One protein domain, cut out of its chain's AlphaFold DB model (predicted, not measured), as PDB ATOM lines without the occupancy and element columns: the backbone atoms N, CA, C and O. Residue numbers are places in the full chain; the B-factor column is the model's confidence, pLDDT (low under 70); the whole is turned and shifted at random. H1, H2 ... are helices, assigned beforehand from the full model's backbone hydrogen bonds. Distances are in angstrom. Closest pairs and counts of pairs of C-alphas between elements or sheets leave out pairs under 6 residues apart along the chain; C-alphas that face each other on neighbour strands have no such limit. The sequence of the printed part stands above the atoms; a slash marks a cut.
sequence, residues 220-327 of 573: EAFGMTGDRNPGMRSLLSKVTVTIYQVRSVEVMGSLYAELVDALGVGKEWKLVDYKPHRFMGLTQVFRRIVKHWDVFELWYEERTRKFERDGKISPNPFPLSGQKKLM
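This is residues 220 to 327 of the 573 residues of an uncharacterized protein of Phytophthora sojae (strain P6497) (UniProt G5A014). The longest helix, H1, runs through the middle of an all-helix domain, and H3 and H4, which join end to end in a sharp corner at His 292, make a large L near it. H2 packs on the first part of H4, while a long loop leads from H2 back to the far end of H3, and a second one folds back from the far end of H4 to the short H5 by the corner of the L. The printed part has 108 residues, with five named helices in the order H1 to H5 and no named strand. It is compact, with a radius of gyration of the C-alphas of 14.6 A and spans of 44 by 33 by 24 A.

H1, residues 230 to 248, touches no helix. It is near H3, residues 279 to 291, with 9 pairs of C-alphas within 10 A. It is also near H4, residues 293 to 309, with 8 such pairs. H1 and H2, residues 255 to 262, are close but not clearly touching: their closest C-alphas, those of Val 246 and Tyr 256, are 7.2 A apart, and their lines are about perpendicular at 90 degrees. H2 touches H4 at residues 295 to 299 of H4 alone; the closest C-alphas, those of Leu 259 and Val 295, are 5.9 A apart. These two run opposite ways at a steep tilt of 49 degrees. H3 and H4 meet only through their link. H5, residues 324 to 327, only just touches H3, with 3 pairs of C-alphas within 8 A, at residues 286 to 290 of H3 alone; the closest are those of Val 290 and Lys 324, 6.6 A apart. H4 and H5 are close but not clearly touching, with the C-alphas of Trp 293 and Lys 324 closest at 7.3 A. H5 is apart from H1 and H2, and H2 is apart from H3. In H1, H2 and H4 every O i to N i+4 pair is within hydrogen-bond range, in H3 7 of 9 are, and H5 is too short for such a pair.

H1 begins at C-alpha 230, (27.220, -49.974, -2.067), and is 26.5 A long from first to last C-alpha. H4 measures 24.6 A and ends at C-alpha 309, (-6.940, -50.604, -17.679). H3 measures 19.0 A, H2 10.2 A and H5 5.2 A. H5 ends at C-alpha 327, (14.118, -46.134, 6.187).

The C-alphas farthest apart, those of Glu 220 and Gly 311, are 44.5 A apart. The printed part has no cut. The links H2 to H3, residues 263 to 278, and H4 to H5, residues 310 to 323, are long; H1 to H2 is short and H3 to H4 is tight. The mean pLDDT of the printed part is 86.7, and the model's confidence is low, under 70, at residues 273 to 280.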
ATOM      1  N   GLU A 220      30.515 -40.398   3.221       89.12
ATOM      2  CA  GLU A 220      31.269 -41.649   3.314       89.12
ATOM      3  C   GLU A 220      30.363 -42.818   3.717       89.12
ATOM      4  O   GLU A 220      30.313 -43.826   3.015       89.12
ATOM      5  N   ALA A 221      29.592 -42.662   4.798       91.31
ATOM      6  CA  ALA A 221      28.725 -43.721   5.306       91.31
ATOM      7  C   ALA A 221      27.596 -44.108   4.342       91.31
ATOM      8  O   ALA A 221      27.173 -45.257   4.337       91.31
ATOM      9  N   PHE A 222      27.112 -43.176   3.518       88.88
ATOM     10  CA  PHE A 222      26.025 -43.405   2.561       88.88
ATOM     11  C   PHE A 222      26.533 -43.786   1.158       88.88
ATOM     12  O   PHE A 222      25.731 -43.909   0.234       88.88
ATOM     13  N   GLY A 223      27.847 -43.959   0.969       85.56
ATOM     14  CA  GLY A 223      28.421 -44.358  -0.323       85.56
ATOM     15  C   GLY A 223      28.283 -43.297  -1.424       85.56
ATOM     16  O   GLY A 223      28.311 -43.630  -2.612       85.56
ATOM     17  N   MET A 224      28.118 -42.024  -1.039       83.31
ATOM     18  CA  MET A 224      28.046 -40.879  -1.960       83.31
ATOM     19  C   MET A 224      29.430 -40.459  -2.470       83.31
ATOM     20  O   MET A 224      29.539 -39.749  -3.466       83.31
ATOM     21  N   THR A 225      30.483 -40.873  -1.769       74.31
ATOM     22  CA  THR A 225      31.883 -40.654  -2.133       74.31
ATOM     23  C   THR A 225      32.619 -41.989  -2.051       74.31
ATOM     24  O   THR A 225      32.925 -42.454  -0.953       74.31
ATOM     25  N   GLY A 226      32.878 -42.613  -3.203       72.00
ATOM     26  CA  GLY A 226      33.534 -43.924  -3.292       72.00
ATOM     27  C   GLY A 226      32.651 -45.104  -2.864       72.00
ATOM     28  O   GLY A 226      31.497 -44.930  -2.470       72.00
ATOM     29  N   ASP A 227      33.193 -46.319  -2.950       75.38
ATOM     30  CA  ASP A 227      32.446 -47.591  -2.871       75.38
ATOM     31  C   ASP A 227      32.313 -48.180  -1.456       75.38
ATOM     32  O   ASP A 227      32.078 -49.372  -1.293       75.38
ATOM     33  N   ARG A 228      32.431 -47.358  -0.405       82.69
ATOM     34  CA  ARG A 228      32.437 -47.844   0.989       82.69
ATOM     35  C   ARG A 228      31.100 -48.418   1.476       82.69
ATOM     36  O   ARG A 228      31.101 -49.218   2.402       82.69
ATOM     37  N   ASN A 229      29.973 -48.014   0.882       92.38
ATOM     38  CA  ASN A 229      28.644 -48.537   1.222       92.38
ATOM     39  C   ASN A 229      27.762 -48.695  -0.033       92.38
ATOM     40  O   ASN A 229      26.906 -47.845  -0.311       92.38
ATOM     41  N   PRO A 230      27.971 -49.758  -0.831       91.94
ATOM     42  CA  PRO A 230      27.220 -49.974  -2.067       91.94
ATOM     43  C   PRO A 230      25.722 -50.202  -1.811       91.94
ATOM     44  O   PRO A 230      24.893 -49.770  -2.613       91.94
ATOM     45  N   GLY A 231      25.360 -50.801  -0.669       93.62
ATOM     46  CA  GLY A 231      23.964 -50.993  -0.267       93.62
ATOM     47  C   GLY A 231      23.218 -49.667  -0.107       93.62
ATOM     48  O   GLY A 231      22.122 -49.505  -0.647       93.62
ATOM     49  N   MET A 232      23.838 -48.675   0.542       93.75
ATOM     50  CA  MET A 232      23.242 -47.342   0.681       93.75
ATOM     51  C   MET A 232      23.163 -46.602  -0.647       93.75
ATOM     52  O   MET A 232      22.161 -45.940  -0.908       93.75
ATOM     53  N   ARG A 233      24.158 -46.748  -1.527       90.81
ATOM     54  CA  ARG A 233      24.083 -46.171  -2.875       90.81
ATOM     55  C   ARG A 233      22.903 -46.741  -3.668       90.81
ATOM     56  O   ARG A 233      22.170 -45.979  -4.298       90.81
ATOM     57  N   SER A 234      22.696 -48.055  -3.606       92.75
ATOM     58  CA  SER A 234      21.545 -48.722  -4.229       92.75
ATOM     59  C   SER A 234      20.219 -48.209  -3.654       92.75
ATOM     60  O   SER A 234      19.321 -47.830  -4.408       92.75
ATOM     61  N   LEU A 235      20.121 -48.079  -2.325       94.38
ATOM     62  CA  LEU A 235      18.949 -47.499  -1.661       94.38
ATOM     63  C   LEU A 235      18.682 -46.050  -2.106       94.38
ATOM     64  O   LEU A 235      17.548 -45.698  -2.419       94.38
ATOM     65  N   LEU A 236      19.714 -45.207  -2.185       91.81
ATOM     66  CA  LEU A 236      19.582 -43.816  -2.638       91.81
ATOM     67  C   LEU A 236      19.153 -43.710  -4.106       91.81
ATOM     68  O   LEU A 236      18.405 -42.795  -4.461       91.81
ATOM     69  N   SER A 237      19.584 -44.648  -4.953       90.88
ATOM     70  CA  SER A 237      19.093 -44.759  -6.330       90.88
ATOM     71  C   SER A 237      17.589 -45.045  -6.343       90.88
ATOM     72  O   SER A 237      16.831 -44.303  -6.966       90.88
ATOM     73  N   LYS A 238      17.128 -46.024  -5.552       94.06
ATOM     74  CA  LYS A 238      15.694 -46.332  -5.394       94.06
ATOM     75  C   LYS A 238      14.897 -45.134  -4.878       94.06
ATOM     76  O   LYS A 238      13.853 -44.823  -5.436       94.06
ATOM     77  N   VAL A 239      15.413 -44.413  -3.880       92.31
ATOM     78  CA  VAL A 239      14.815 -43.161  -3.379       92.31
ATOM     79  C   VAL A 239      14.678 -42.123  -4.498       92.31
ATOM     80  O   VAL A 239      13.619 -41.519  -4.653       92.31
ATOM     81  N   THR A 240      15.724 -41.939  -5.304       89.75
ATOM     82  CA  THR A 240      15.721 -40.981  -6.420       89.75
ATOM     83  C   THR A 240      14.690 -41.367  -7.479       89.75
ATOM     84  O   THR A 240      13.919 -40.514  -7.918       89.75
ATOM     85  N   VAL A 241      14.626 -42.653  -7.838       90.88
ATOM     86  CA  VAL A 241      13.625 -43.193  -8.769       90.88
ATOM     87  C   VAL A 241      12.213 -42.973  -8.229       90.88
ATOM     88  O   VAL A 241      11.369 -42.474  -8.969       90.88
ATOM     89  N   THR A 242      11.963 -43.258  -6.949       91.62
ATOM     90  CA  THR A 242      10.655 -43.033  -6.319       91.62
ATOM     91  C   THR A 242      10.218 -41.575  -6.432       91.62
ATOM     92  O   THR A 242       9.101 -41.301  -6.868       91.62
ATOM     93  N   ILE A 243      11.100 -40.632  -6.083       89.50
ATOM     94  CA  ILE A 243      10.800 -39.195  -6.148       89.50
ATOM     95  C   ILE A 243      10.530 -38.762  -7.588       89.50
ATOM     96  O   ILE A 243       9.577 -38.024  -7.831       89.50
ATOM     97  N   TYR A 244      11.351 -39.214  -8.536       87.25
ATOM     98  CA  TYR A 244      11.187 -38.875  -9.946       87.25
ATOM     99  C   TYR A 244       9.866 -39.407 -10.504       87.25
ATOM    100  O   TYR A 244       9.126 -38.659 -11.133       87.25
ATOM    101  N   GLN A 245       9.530 -40.671 -10.243       88.75
ATOM    102  CA  GLN A 245       8.302 -41.273 -10.759       88.75
ATOM    103  C   GLN A 245       7.053 -40.574 -10.214       88.75
ATOM    104  O   GLN A 245       6.158 -40.248 -10.984       88.75
ATOM    105  N   VAL A 246       7.007 -40.259  -8.919       86.75
ATOM    106  CA  VAL A 246       5.835 -39.585  -8.336       86.75
ATOM    107  C   VAL A 246       5.714 -38.127  -8.793       86.75
ATOM    108  O   VAL A 246       4.606 -37.620  -8.926       86.75
ATOM    109  N   ARG A 247       6.833 -37.435  -9.053       83.31
ATOM    110  CA  ARG A 247       6.812 -36.020  -9.470       83.31
ATOM    111  C   ARG A 247       6.633 -35.801 -10.969       83.31
ATOM    112  O   ARG A 247       6.112 -34.757 -11.341       83.31
ATOM    113  N   SER A 248       7.124 -36.720 -11.796       80.31
ATOM    114  CA  SER A 248       7.274 -36.503 -13.241       80.31
ATOM    115  C   SER A 248       6.309 -37.330 -14.089       80.31
ATOM    116  O   SER A 248       6.233 -37.112 -15.293       80.31
ATOM    117  N   VAL A 249       5.590 -38.302 -13.515       78.75
ATOM    118  CA  VAL A 249       4.626 -39.103 -14.285       78.75
ATOM    119  C   VAL A 249       3.323 -38.319 -14.439       78.75
ATOM    120  O   VAL A 249       2.415 -38.421 -13.616       78.75
ATOM    121  N   GLU A 250       3.226 -37.571 -15.538       74.44
ATOM    122  CA  GLU A 250       2.062 -36.741 -15.888       74.44
ATOM    123  C   GLU A 250       0.750 -37.533 -15.932       74.44
ATOM    124  O   GLU A 250      -0.295 -37.029 -15.537       74.44
ATOM    125  N   VAL A 251       0.811 -38.807 -16.338       78.38
ATOM    126  CA  VAL A 251      -0.353 -39.704 -16.444       78.38
ATOM    127  C   VAL A 251      -1.097 -39.870 -15.111       78.38
ATOM    128  O   VAL A 251      -2.293 -40.174 -15.115       78.38
ATOM    129  N   MET A 252      -0.417 -39.670 -13.979       85.06
ATOM    130  CA  MET A 252      -1.019 -39.758 -12.645       85.06
ATOM    131  C   MET A 252      -1.527 -38.404 -12.121       85.06
ATOM    132  O   MET A 252      -2.141 -38.373 -11.058       85.06
ATOM    133  N   GLY A 253      -1.311 -37.304 -12.851       85.62
ATOM    134  CA  GLY A 253      -1.852 -35.979 -12.540       85.62
ATOM    135  C   GLY A 253      -1.626 -35.541 -11.088       85.62
ATOM    136  O   GLY A 253      -0.513 -35.599 -10.564       85.62
ATOM    137  N   SER A 254      -2.704 -35.109 -10.433       87.69
ATOM    138  CA  SER A 254      -2.747 -34.660  -9.035       87.69
ATOM    139  C   SER A 254      -2.899 -35.782  -8.004       87.69
ATOM    140  O   SER A 254      -2.932 -35.476  -6.812       87.69
ATOM    141  N   LEU A 255      -2.914 -37.063  -8.410       89.94
ATOM    142  CA  LEU A 255      -3.247 -38.191  -7.525       89.94
ATOM    143  C   LEU A 255      -2.427 -38.203  -6.230       89.94
ATOM    144  O   LEU A 255      -2.949 -38.500  -5.163       89.94
ATOM    145  N   TYR A 256      -1.137 -37.867  -6.297       89.75
ATOM    146  CA  TYR A 256      -0.305 -37.810  -5.095       89.75
ATOM    147  C   TYR A 256      -0.832 -36.802  -4.062       89.75
ATOM    148  O   TYR A 256      -0.876 -37.107  -2.875       89.75
ATOM    149  N   ALA A 257      -1.231 -35.607  -4.505       87.62
ATOM    150  CA  ALA A 257      -1.770 -34.576  -3.623       87.62
ATOM    151  C   ALA A 257      -3.133 -34.992  -3.050       87.62
ATOM    152  O   ALA A 257      -3.363 -34.810  -1.858       87.62
ATOM    153  N   GLU A 258      -3.984 -35.603  -3.875       90.00
ATOM    154  CA  GLU A 258      -5.292 -36.128  -3.464       90.00
ATOM    155  C   GLU A 258      -5.155 -37.238  -2.414       90.00
ATOM    156  O   GLU A 258      -5.855 -37.217  -1.409       90.00
ATOM    157  N   LEU A 259      -4.205 -38.164  -2.582       90.75
ATOM    158  CA  LEU A 259      -3.933 -39.213  -1.592       90.75
ATOM    159  C   LEU A 259      -3.351 -38.653  -0.285       90.75
ATOM    160  O   LEU A 259      -3.667 -39.160   0.789       90.75
ATOM    161  N   VAL A 260      -2.506 -37.615  -0.354       89.06
ATOM    162  CA  VAL A 260      -2.003 -36.929   0.851       89.06
ATOM    163  C   VAL A 260      -3.151 -36.308   1.646       89.06
ATOM    164  O   VAL A 260      -3.152 -36.414   2.873       89.06
ATOM    165  N   ASP A 261      -4.106 -35.682   0.958       88.81
ATOM    166  CA  ASP A 261      -5.290 -35.076   1.570       88.81
ATOM    167  C   ASP A 261      -6.238 -36.144   2.137       88.81
ATOM    168  O   ASP A 261      -6.576 -36.106   3.319       88.81
ATOM    169  N   ALA A 262      -6.556 -37.170   1.343       90.31
ATOM    170  CA  ALA A 262      -7.463 -38.252   1.721       90.31
ATOM    171  C   ALA A 262      -6.977 -39.057   2.938       90.31
ATOM    172  O   ALA A 262      -7.784 -39.445   3.781       90.31
ATOM    173  N   LEU A 263      -5.666 -39.301   3.057       89.50
ATOM    174  CA  LEU A 263      -5.086 -39.996   4.214       89.50
ATOM    175  C   LEU A 263      -4.778 -39.059   5.393       89.50
ATOM    176  O   LEU A 263      -4.333 -39.526   6.440       89.50
ATOM    177  N   GLY A 264      -4.951 -37.742   5.240       85.81
ATOM    178  CA  GLY A 264      -4.689 -36.769   6.302       85.81
ATOM    179  C   GLY A 264      -3.230 -36.728   6.779       85.81
ATOM    180  O   GLY A 264      -2.952 -36.264   7.886       85.81
ATOM    181  N   VAL A 265      -2.269 -37.191   5.970       83.81
ATOM    182  CA  VAL A 265      -0.855 -37.347   6.382       83.81
ATOM    183  C   VAL A 265      -0.059 -36.033   6.378       83.81
ATOM    184  O   VAL A 265       1.147 -36.023   6.645       83.81
ATOM    185  N   GLY A 266      -0.699 -34.889   6.123       77.44
ATOM    186  CA  GLY A 266      -0.114 -33.559   6.307       77.44
ATOM    187  C   GLY A 266      -0.553 -32.523   5.277       77.44
ATOM    188  O   GLY A 266      -1.402 -32.773   4.434       77.44
ATOM    189  N   LYS A 267       0.066 -31.338   5.334       76.75
ATOM    190  CA  LYS A 267      -0.227 -30.207   4.428       76.75
ATOM    191  C   LYS A 267       0.703 -30.152   3.213       76.75
ATOM    192  O   LYS A 267       0.705 -29.186   2.457       76.75
ATOM    193  N   GLU A 268       1.585 -31.134   3.070       79.94
ATOM    194  CA  GLU A 268       2.701 -31.060   2.136       79.94
ATOM    195  C   GLU A 268       2.414 -31.865   0.871       79.94
ATOM    196  O   GLU A 268       2.829 -33.010   0.718       79.94
ATOM    197  N   TRP A 269       1.722 -31.226  -0.067       74.62
ATOM    198  CA  TRP A 269       1.201 -31.852  -1.287       74.62
ATOM    199  C   TRP A 269       2.257 -32.152  -2.364       74.62
ATOM    200  O   TRP A 269       1.925 -32.591  -3.462       74.62
ATOM    201  N   LYS A 270       3.541 -31.886  -2.090       74.69
ATOM    202  CA  LYS A 270       4.651 -32.097  -3.032       74.69
ATOM    203  C   LYS A 270       5.848 -32.745  -2.348       74.69
ATOM    204  O   LYS A 270       6.202 -32.412  -1.215       74.69
ATOM    205  N   LEU A 271       6.521 -33.627  -3.085       77.00
ATOM    206  CA  LEU A 271       7.785 -34.214  -2.658       77.00
ATOM    207  C   LEU A 271       8.932 -33.208  -2.721       77.00
ATOM    208  O   LEU A 271       9.017 -32.377  -3.626       77.00
ATOM    209  N   VAL A 272       9.847 -33.336  -1.761       75.25
ATOM    210  CA  VAL A 272      11.072 -32.540  -1.704       75.25
ATOM    211  C   VAL A 272      11.992 -32.965  -2.846       75.25
ATOM    212  O   VAL A 272      12.253 -34.153  -3.028       75.25
ATOM    213  N   ASP A 273      12.500 -31.992  -3.604       67.62
ATOM    214  CA  ASP A 273      13.523 -32.259  -4.610       67.62
ATOM    215  C   ASP A 273      14.791 -32.793  -3.945       67.62
ATOM    216  O   ASP A 273      15.344 -32.168  -3.035       67.62
ATOM    217  N   TYR A 274      15.261 -33.951  -4.402       63.22
ATOM    218  CA  TYR A 274      16.484 -34.543  -3.890       63.22
ATOM    219  C   TYR A 274      17.612 -34.357  -4.891       63.22
ATOM    220  O   TYR A 274      17.578 -34.871  -6.006       63.22
ATOM    221  N   LYS A 275      18.662 -33.659  -4.455       62.75
ATOM    222  CA  LYS A 275      19.944 -33.645  -5.153       62.75
ATOM    223  C   LYS A 275      20.992 -34.297  -4.252       62.75
ATOM    224  O   LYS A 275      21.161 -33.821  -3.126       62.75
ATOM    225  N   PRO A 276      21.768 -35.285  -4.740       51.81
ATOM    226  CA  PRO A 276      22.754 -36.018  -3.933       51.81
ATOM    227  C   PRO A 276      23.769 -35.143  -3.180       51.81
ATOM    228  O   PRO A 276      24.320 -35.546  -2.165       51.81
ATOM    229  N   HIS A 277      24.004 -33.913  -3.647       54.16
ATOM    230  CA  HIS A 277      24.941 -32.978  -3.024       54.16
ATOM    231  C   HIS A 277      24.355 -32.131  -1.878       54.16
ATOM    232  O   HIS A 277      25.117 -31.402  -1.245       54.16
ATOM    233  N   ARG A 278      23.040 -32.178  -1.612       60.53
ATOM    234  CA  ARG A 278      22.373 -31.385  -0.560       60.53
ATOM    235  C   ARG A 278      22.049 -32.262   0.649       60.53
ATOM    236  O   ARG A 278      20.915 -32.690   0.831       60.53
ATOM    237  N   PHE A 279      23.056 -32.508   1.487       57.16
ATOM    238  CA  PHE A 279      22.957 -33.390   2.655       57.16
ATOM    239  C   PHE A 279      21.802 -33.049   3.614       57.16
ATOM    240  O   PHE A 279      21.063 -33.952   3.988       57.16
ATOM    241  N   MET A 280      21.570 -31.772   3.953       60.53
ATOM    242  CA  MET A 280      20.430 -31.412   4.821       60.53
ATOM    243  C   MET A 280      19.067 -31.734   4.188       60.53
ATOM    244  O   MET A 280      18.088 -31.961   4.895       60.53
ATOM    245  N   GLY A 281      19.008 -31.813   2.855       75.69
ATOM    246  CA  GLY A 281      17.827 -32.283   2.141       75.69
ATOM    247  C   GLY A 281      17.570 -33.777   2.341       75.69
ATOM    248  O   GLY A 281      16.417 -34.190   2.327       75.69
ATOM    249  N   LEU A 282      18.604 -34.589   2.595       85.25
ATOM    250  CA  LEU A 282      18.468 -36.041   2.737       85.25
ATOM    251  C   LEU A 282      17.586 -36.429   3.925       85.25
ATOM    252  O   LEU A 282      16.700 -37.265   3.779       85.25
ATOM    253  N   THR A 283      17.791 -35.809   5.091       90.31
ATOM    254  CA  THR A 283      16.964 -36.079   6.279       90.31
ATOM    255  C   THR A 283      15.501 -35.731   6.025       90.31
ATOM    256  O   THR A 283      14.622 -36.500   6.402       90.31
ATOM    257  N   GLN A 284      15.232 -34.613   5.344       89.12
ATOM    258  CA  GLN A 284      13.867 -34.210   5.001       89.12
ATOM    259  C   GLN A 284      13.234 -35.134   3.960       89.12
ATOM    260  O   GLN A 284      12.055 -35.454   4.068       89.12
ATOM    261  N   VAL A 285      14.015 -35.612   2.991       89.69
ATOM    262  CA  VAL A 285      13.570 -36.603   2.004       89.69
ATOM    263  C   VAL A 285      13.196 -37.917   2.685       89.69
ATOM    264  O   VAL A 285      12.094 -38.410   2.473       89.69
ATOM    265  N   PHE A 286      14.058 -38.451   3.553       92.56
ATOM    266  CA  PHE A 286      13.772 -39.685   4.293       92.56
ATOM    267  C   PHE A 286      12.553 -39.514   5.201       92.56
ATOM    268  O   PHE A 286      11.661 -40.358   5.191       92.56
ATOM    269  N   ARG A 287      12.463 -38.386   5.915       92.62
ATOM    270  CA  ARG A 287      11.305 -38.047   6.750       92.62
ATOM    271  C   ARG A 287      10.012 -37.991   5.939       92.62
ATOM    272  O   ARG A 287       9.018 -38.564   6.365       92.62
ATOM    273  N   ARG A 288      10.025 -37.338   4.774       91.06
ATOM    274  CA  ARG A 288       8.871 -37.264   3.866       91.06
ATOM    275  C   ARG A 288       8.471 -38.650   3.365       91.06
ATOM    276  O   ARG A 288       7.283 -38.944   3.342       91.06
ATOM    277  N   ILE A 289       9.445 -39.487   3.000       92.88
ATOM    278  CA  ILE A 289       9.190 -40.842   2.498       92.88
ATOM    279  C   ILE A 289       8.546 -41.720   3.566       92.88
ATOM    280  O   ILE A 289       7.520 -42.331   3.299       92.88
ATOM    281  N   VAL A 290       9.110 -41.741   4.775       95.00
ATOM    282  CA  VAL A 290       8.561 -42.511   5.901       95.00
ATOM    283  C   VAL A 290       7.162 -42.012   6.271       95.00
ATOM    284  O   VAL A 290       6.246 -42.813   6.418       95.00
ATOM    285  N   LYS A 291       6.970 -40.689   6.359       93.19
ATOM    286  CA  LYS A 291       5.678 -40.083   6.715       93.19
ATOM    287  C   LYS A 291       4.581 -40.387   5.688       93.19
ATOM    288  O   LYS A 291       3.437 -40.576   6.065       93.19
ATOM    289  N   HIS A 292       4.915 -40.391   4.398       93.75
ATOM    290  CA  HIS A 292       3.951 -40.589   3.310       93.75
ATOM    291  C   HIS A 292       4.004 -42.030   2.770       93.75
ATOM    292  O   HIS A 292       3.624 -42.255   1.626       93.75
ATOM    293  N   TRP A 293       4.512 -42.995   3.548       95.25
ATOM    294  CA  TRP A 293       4.751 -44.362   3.075       95.25
ATOM    295  C   TRP A 293       3.509 -44.990   2.440       95.25
ATOM    296  O   TRP A 293       3.558 -45.436   1.298       95.25
ATOM    297  N   ASP A 294       2.386 -44.919   3.148       94.75
ATOM    298  CA  ASP A 294       1.133 -45.548   2.733       94.75
ATOM    299  C   ASP A 294       0.540 -44.826   1.500       94.75
ATOM    300  O   ASP A 294      -0.045 -45.450   0.618       94.75
ATOM    301  N   VAL A 295       0.805 -43.516   1.352       94.06
ATOM    302  CA  VAL A 295       0.499 -42.771   0.116       94.06
ATOM    303  C   VAL A 295       1.295 -43.322  -1.067       94.06
ATOM    304  O   VAL A 295       0.755 -43.420  -2.166       94.06
ATOM    305  N   PHE A 296       2.572 -43.674  -0.881       94.50
ATOM    306  CA  PHE A 296       3.357 -44.275  -1.961       94.50
ATOM    307  C   PHE A 296       2.826 -45.651  -2.343       94.50
ATOM    308  O   PHE A 296       2.696 -45.909  -3.535       94.50
ATOM    309  N   GLU A 297       2.506 -46.509  -1.375       95.12
ATOM    310  CA  GLU A 297       1.954 -47.839  -1.661       95.12
ATOM    311  C   GLU A 297       0.685 -47.726  -2.514       95.12
ATOM    312  O   GLU A 297       0.651 -48.256  -3.627       95.12
ATOM    313  N   LEU A 298      -0.273 -46.893  -2.095       95.00
ATOM    314  CA  LEU A 298      -1.506 -46.643  -2.851       95.00
ATOM    315  C   LEU A 298      -1.256 -46.005  -4.224       95.00
ATOM    316  O   LEU A 298      -1.882 -46.390  -5.212       95.00
ATOM    317  N   TRP A 299      -0.334 -45.043  -4.323       95.00
ATOM    318  CA  TRP A 299      -0.024 -44.388  -5.595       95.00
ATOM    319  C   TRP A 299       0.554 -45.374  -6.617       95.00
ATOM    320  O   TRP A 299       0.188 -45.332  -7.795       95.00
ATOM    321  N   TYR A 300       1.448 -46.272  -6.187       95.00
ATOM    322  CA  TYR A 300       2.028 -47.289  -7.069       95.00
ATOM    323  C   TYR A 300       1.018 -48.375  -7.439       95.00
ATOM    324  O   TYR A 300       1.014 -48.805  -8.592       95.00
ATOM    325  N   GLU A 301       0.146 -48.785  -6.518       93.75
ATOM    326  CA  GLU A 301      -0.968 -49.685  -6.833       93.75
ATOM    327  C   GLU A 301      -1.888 -49.089  -7.899       93.75
ATOM    328  O   GLU A 301      -2.181 -49.743  -8.902       93.75
ATOM    329  N   GLU A 302      -2.306 -47.834  -7.731       93.12
ATOM    330  CA  GLU A 302      -3.223 -47.195  -8.674       93.12
ATOM    331  C   GLU A 302      -2.568 -46.940 -10.032       93.12
ATOM    332  O   GLU A 302      -3.207 -47.084 -11.077       93.12
ATOM    333  N   ARG A 303      -1.267 -46.634 -10.045       92.50
ATOM    334  CA  ARG A 303      -0.490 -46.566 -11.285       92.50
ATOM    335  C   ARG A 303      -0.505 -47.905 -12.022       92.50
ATOM    336  O   ARG A 303      -0.701 -47.907 -13.235       92.50
ATOM    337  N   THR A 304      -0.318 -49.020 -11.322       92.19
ATOM    338  CA  THR A 304      -0.379 -50.360 -11.926       92.19
ATOM    339  C   THR A 304      -1.770 -50.642 -12.489       92.19
ATOM    340  O   THR A 304      -1.884 -50.925 -13.682       92.19
ATOM    341  N   ARG A 305      -2.830 -50.431 -11.694       91.94
ATOM    342  CA  ARG A 305      -4.225 -50.609 -12.142       91.94
ATOM    343  C   ARG A 305      -4.549 -49.752 -13.365       91.94
ATOM    344  O   ARG A 305      -5.243 -50.200 -14.272       91.94
ATOM    345  N   LYS A 306      -4.045 -48.516 -13.424       89.75
ATOM    346  CA  LYS A 306      -4.241 -47.636 -14.582       89.75
ATOM    347  C   LYS A 306      -3.598 -48.192 -15.851       89.75
ATOM    348  O   LYS A 306      -4.232 -48.166 -16.899       89.75
ATOM    349  N   PHE A 307      -2.367 -48.692 -15.772       90.44
ATOM    350  CA  PHE A 307      -1.693 -49.281 -16.933       90.44
ATOM    351  C   PHE A 307      -2.396 -50.554 -17.417       90.44
ATOM    352  O   PHE A 307      -2.532 -50.733 -18.625       90.44
ATOM    353  N   GLU A 308      -2.896 -51.379 -16.497       90.81
ATOM    354  CA  GLU A 308      -3.711 -52.556 -16.821       90.81
ATOM    355  C   GLU A 308      -5.013 -52.164 -17.535       90.81
ATOM    356  O   GLU A 308      -5.326 -52.724 -18.584       90.81
ATOM    357  N   ARG A 309      -5.733 -51.151 -17.025       91.94
ATOM    358  CA  ARG A 309      -6.940 -50.604 -17.679       91.94
ATOM    359  C   ARG A 309      -6.652 -50.044 -19.075       91.94
ATOM    360  O   ARG A 309      -7.480 -50.190 -19.967       91.94
ATOM    361  N   ASP A 310      -5.482 -49.439 -19.268       91.25
ATOM    362  CA  ASP A 310      -5.033 -48.895 -20.554       91.25
ATOM    363  C   ASP A 310      -4.483 -49.976 -21.514       91.25
ATOM    364  O   ASP A 310      -4.031 -49.639 -22.611       91.25
ATOM    365  N   GLY A 311      -4.447 -51.257 -21.117       89.06
ATOM    366  CA  GLY A 311      -3.858 -52.344 -21.912       89.06
ATOM    367  C   GLY A 311      -2.346 -52.209 -22.135       89.06
ATOM    368  O   GLY A 311      -1.803 -52.758 -23.096       89.06
ATOM    369  N   LYS A 312      -1.651 -51.446 -21.284       90.12
ATOM    370  CA  LYS A 312      -0.205 -51.194 -21.367       90.12
ATOM    371  C   LYS A 312       0.573 -52.208 -20.531       90.12
ATOM    372  O   LYS A 312       0.065 -52.783 -19.574       90.12
ATOM    373  N   ILE A 313       1.853 -52.378 -20.864       87.62
ATOM    374  CA  ILE A 313       2.784 -53.201 -20.079       87.62
ATOM    375  C   ILE A 313       2.863 -52.653 -18.649       87.62
ATOM    376  O   ILE A 313       3.028 -51.446 -18.459       87.62
ATOM    377  N   SER A 314       2.774 -53.548 -17.662       86.31
ATOM    378  CA  SER A 314       2.804 -53.187 -16.243       86.31
ATOM    379  C   SER A 314       4.057 -52.359 -15.899       86.31
ATOM    380  O   SER A 314       5.166 -52.709 -16.320       86.31
ATOM    381  N   PRO A 315       3.908 -51.233 -15.179       89.38
ATOM    382  CA  PRO A 315       5.025 -50.368 -14.836       89.38
ATOM    383  C   PRO A 315       5.911 -50.995 -13.750       89.38
ATOM    384  O   PRO A 315       5.516 -51.909 -13.034       89.38
ATOM    385  N   ASN A 316       7.114 -50.439 -13.571       89.06
ATOM    386  CA  ASN A 316       7.985 -50.837 -12.464       89.06
ATOM    387  C   ASN A 316       7.271 -50.668 -11.103       89.06
ATOM    388  O   ASN A 316       6.693 -49.599 -10.865       89.06
ATOM    389  N   PRO A 317       7.363 -51.666 -10.200       92.19
ATOM    390  CA  PRO A 317       6.722 -51.622  -8.889       92.19
ATOM    391  C   PRO A 317       7.389 -50.594  -7.968       92.19
ATOM    392  O   PRO A 317       8.459 -50.064  -8.282       92.19
ATOM    393  N   PHE A 318       6.775 -50.345  -6.806       94.75
ATOM    394  CA  PHE A 318       7.304 -49.428  -5.796       94.75
ATOM    395  C   PHE A 318       8.748 -49.810  -5.402       94.75
ATOM    396  O   PHE A 318       8.947 -50.831  -4.736       94.75
ATOM    397  N   PRO A 319       9.775 -49.006  -5.758       95.19
ATOM    398  CA  PRO A 319      11.175 -49.416  -5.611       95.19
ATOM    399  C   PRO A 319      11.623 -49.671  -4.166       95.19
ATOM    400  O   PRO A 319      12.604 -50.384  -3.941       95.19
ATOM    401  N   LEU A 320      10.930 -49.061  -3.199       95.88
ATOM    402  CA  LEU A 320      11.217 -49.156  -1.768       95.88
ATOM    403  C   LEU A 320      10.282 -50.134  -1.039       95.88
ATOM    404  O   LEU A 320      10.320 -50.185   0.188       95.88
ATOM    405  N   SER A 321       9.463 -50.915  -1.749       94.56
ATOM    406  CA  SER A 321       8.538 -51.868  -1.122       94.56
ATOM    407  C   SER A 321       9.247 -52.773  -0.101       94.56
ATOM    408  O   SER A 321      10.363 -53.246  -0.336       94.56
ATOM    409  N   GLY A 322       8.628 -52.949   1.071       93.94
ATOM    410  CA  GLY A 322       9.186 -53.720   2.190       93.94
ATOM    411  C   GLY A 322      10.358 -53.059   2.932       93.94
ATOM    412  O   GLY A 322      10.927 -53.668   3.835       93.94
ATOM    413  N   GLN A 323      10.742 -51.821   2.597       95.75
ATOM    414  CA  GLN A 323      11.907 -51.144   3.192       95.75
ATOM    415  C   GLN A 323      11.551 -50.074   4.241       95.75
ATOM    416  O   GLN A 323      12.436 -49.324   4.655       95.75
ATOM    417  N   LYS A 324      10.293 -50.003   4.713       95.94
ATOM    418  CA  LYS A 324       9.821 -48.978   5.673       95.94
ATOM    419  C   LYS A 324      10.672 -48.951   6.944       95.94
ATOM    420  O   LYS A 324      11.293 -47.935   7.244       95.94
ATOM    421  N   LYS A 325      10.814 -50.103   7.613       96.06
ATOM    422  CA  LYS A 325      11.620 -50.249   8.842       96.06
ATOM    423  C   LYS A 325      13.081 -49.826   8.642       96.06
ATOM    424  O   LYS A 325      13.662 -49.165   9.496       96.06
ATOM    425  N   LEU A 326      13.676 -50.159   7.493       96.75
ATOM    426  CA  LEU A 326      15.039 -49.733   7.157       96.75
ATOM    427  C   LEU A 326      15.139 -48.209   7.031       96.75
ATOM    428  O   LEU A 326      16.070 -47.603   7.558       96.75
ATOM    429  N   MET A 327      14.177 -47.586   6.350       96.12
ATOM    430  CA  MET A 327      14.118 -46.134   6.187       96.12
ATOM    431  C   MET A 327      13.927 -45.417   7.529       96.12
ATOM    432  O   MET A 327      14.570 -44.392   7.754       96.12
TER     433      MET A 327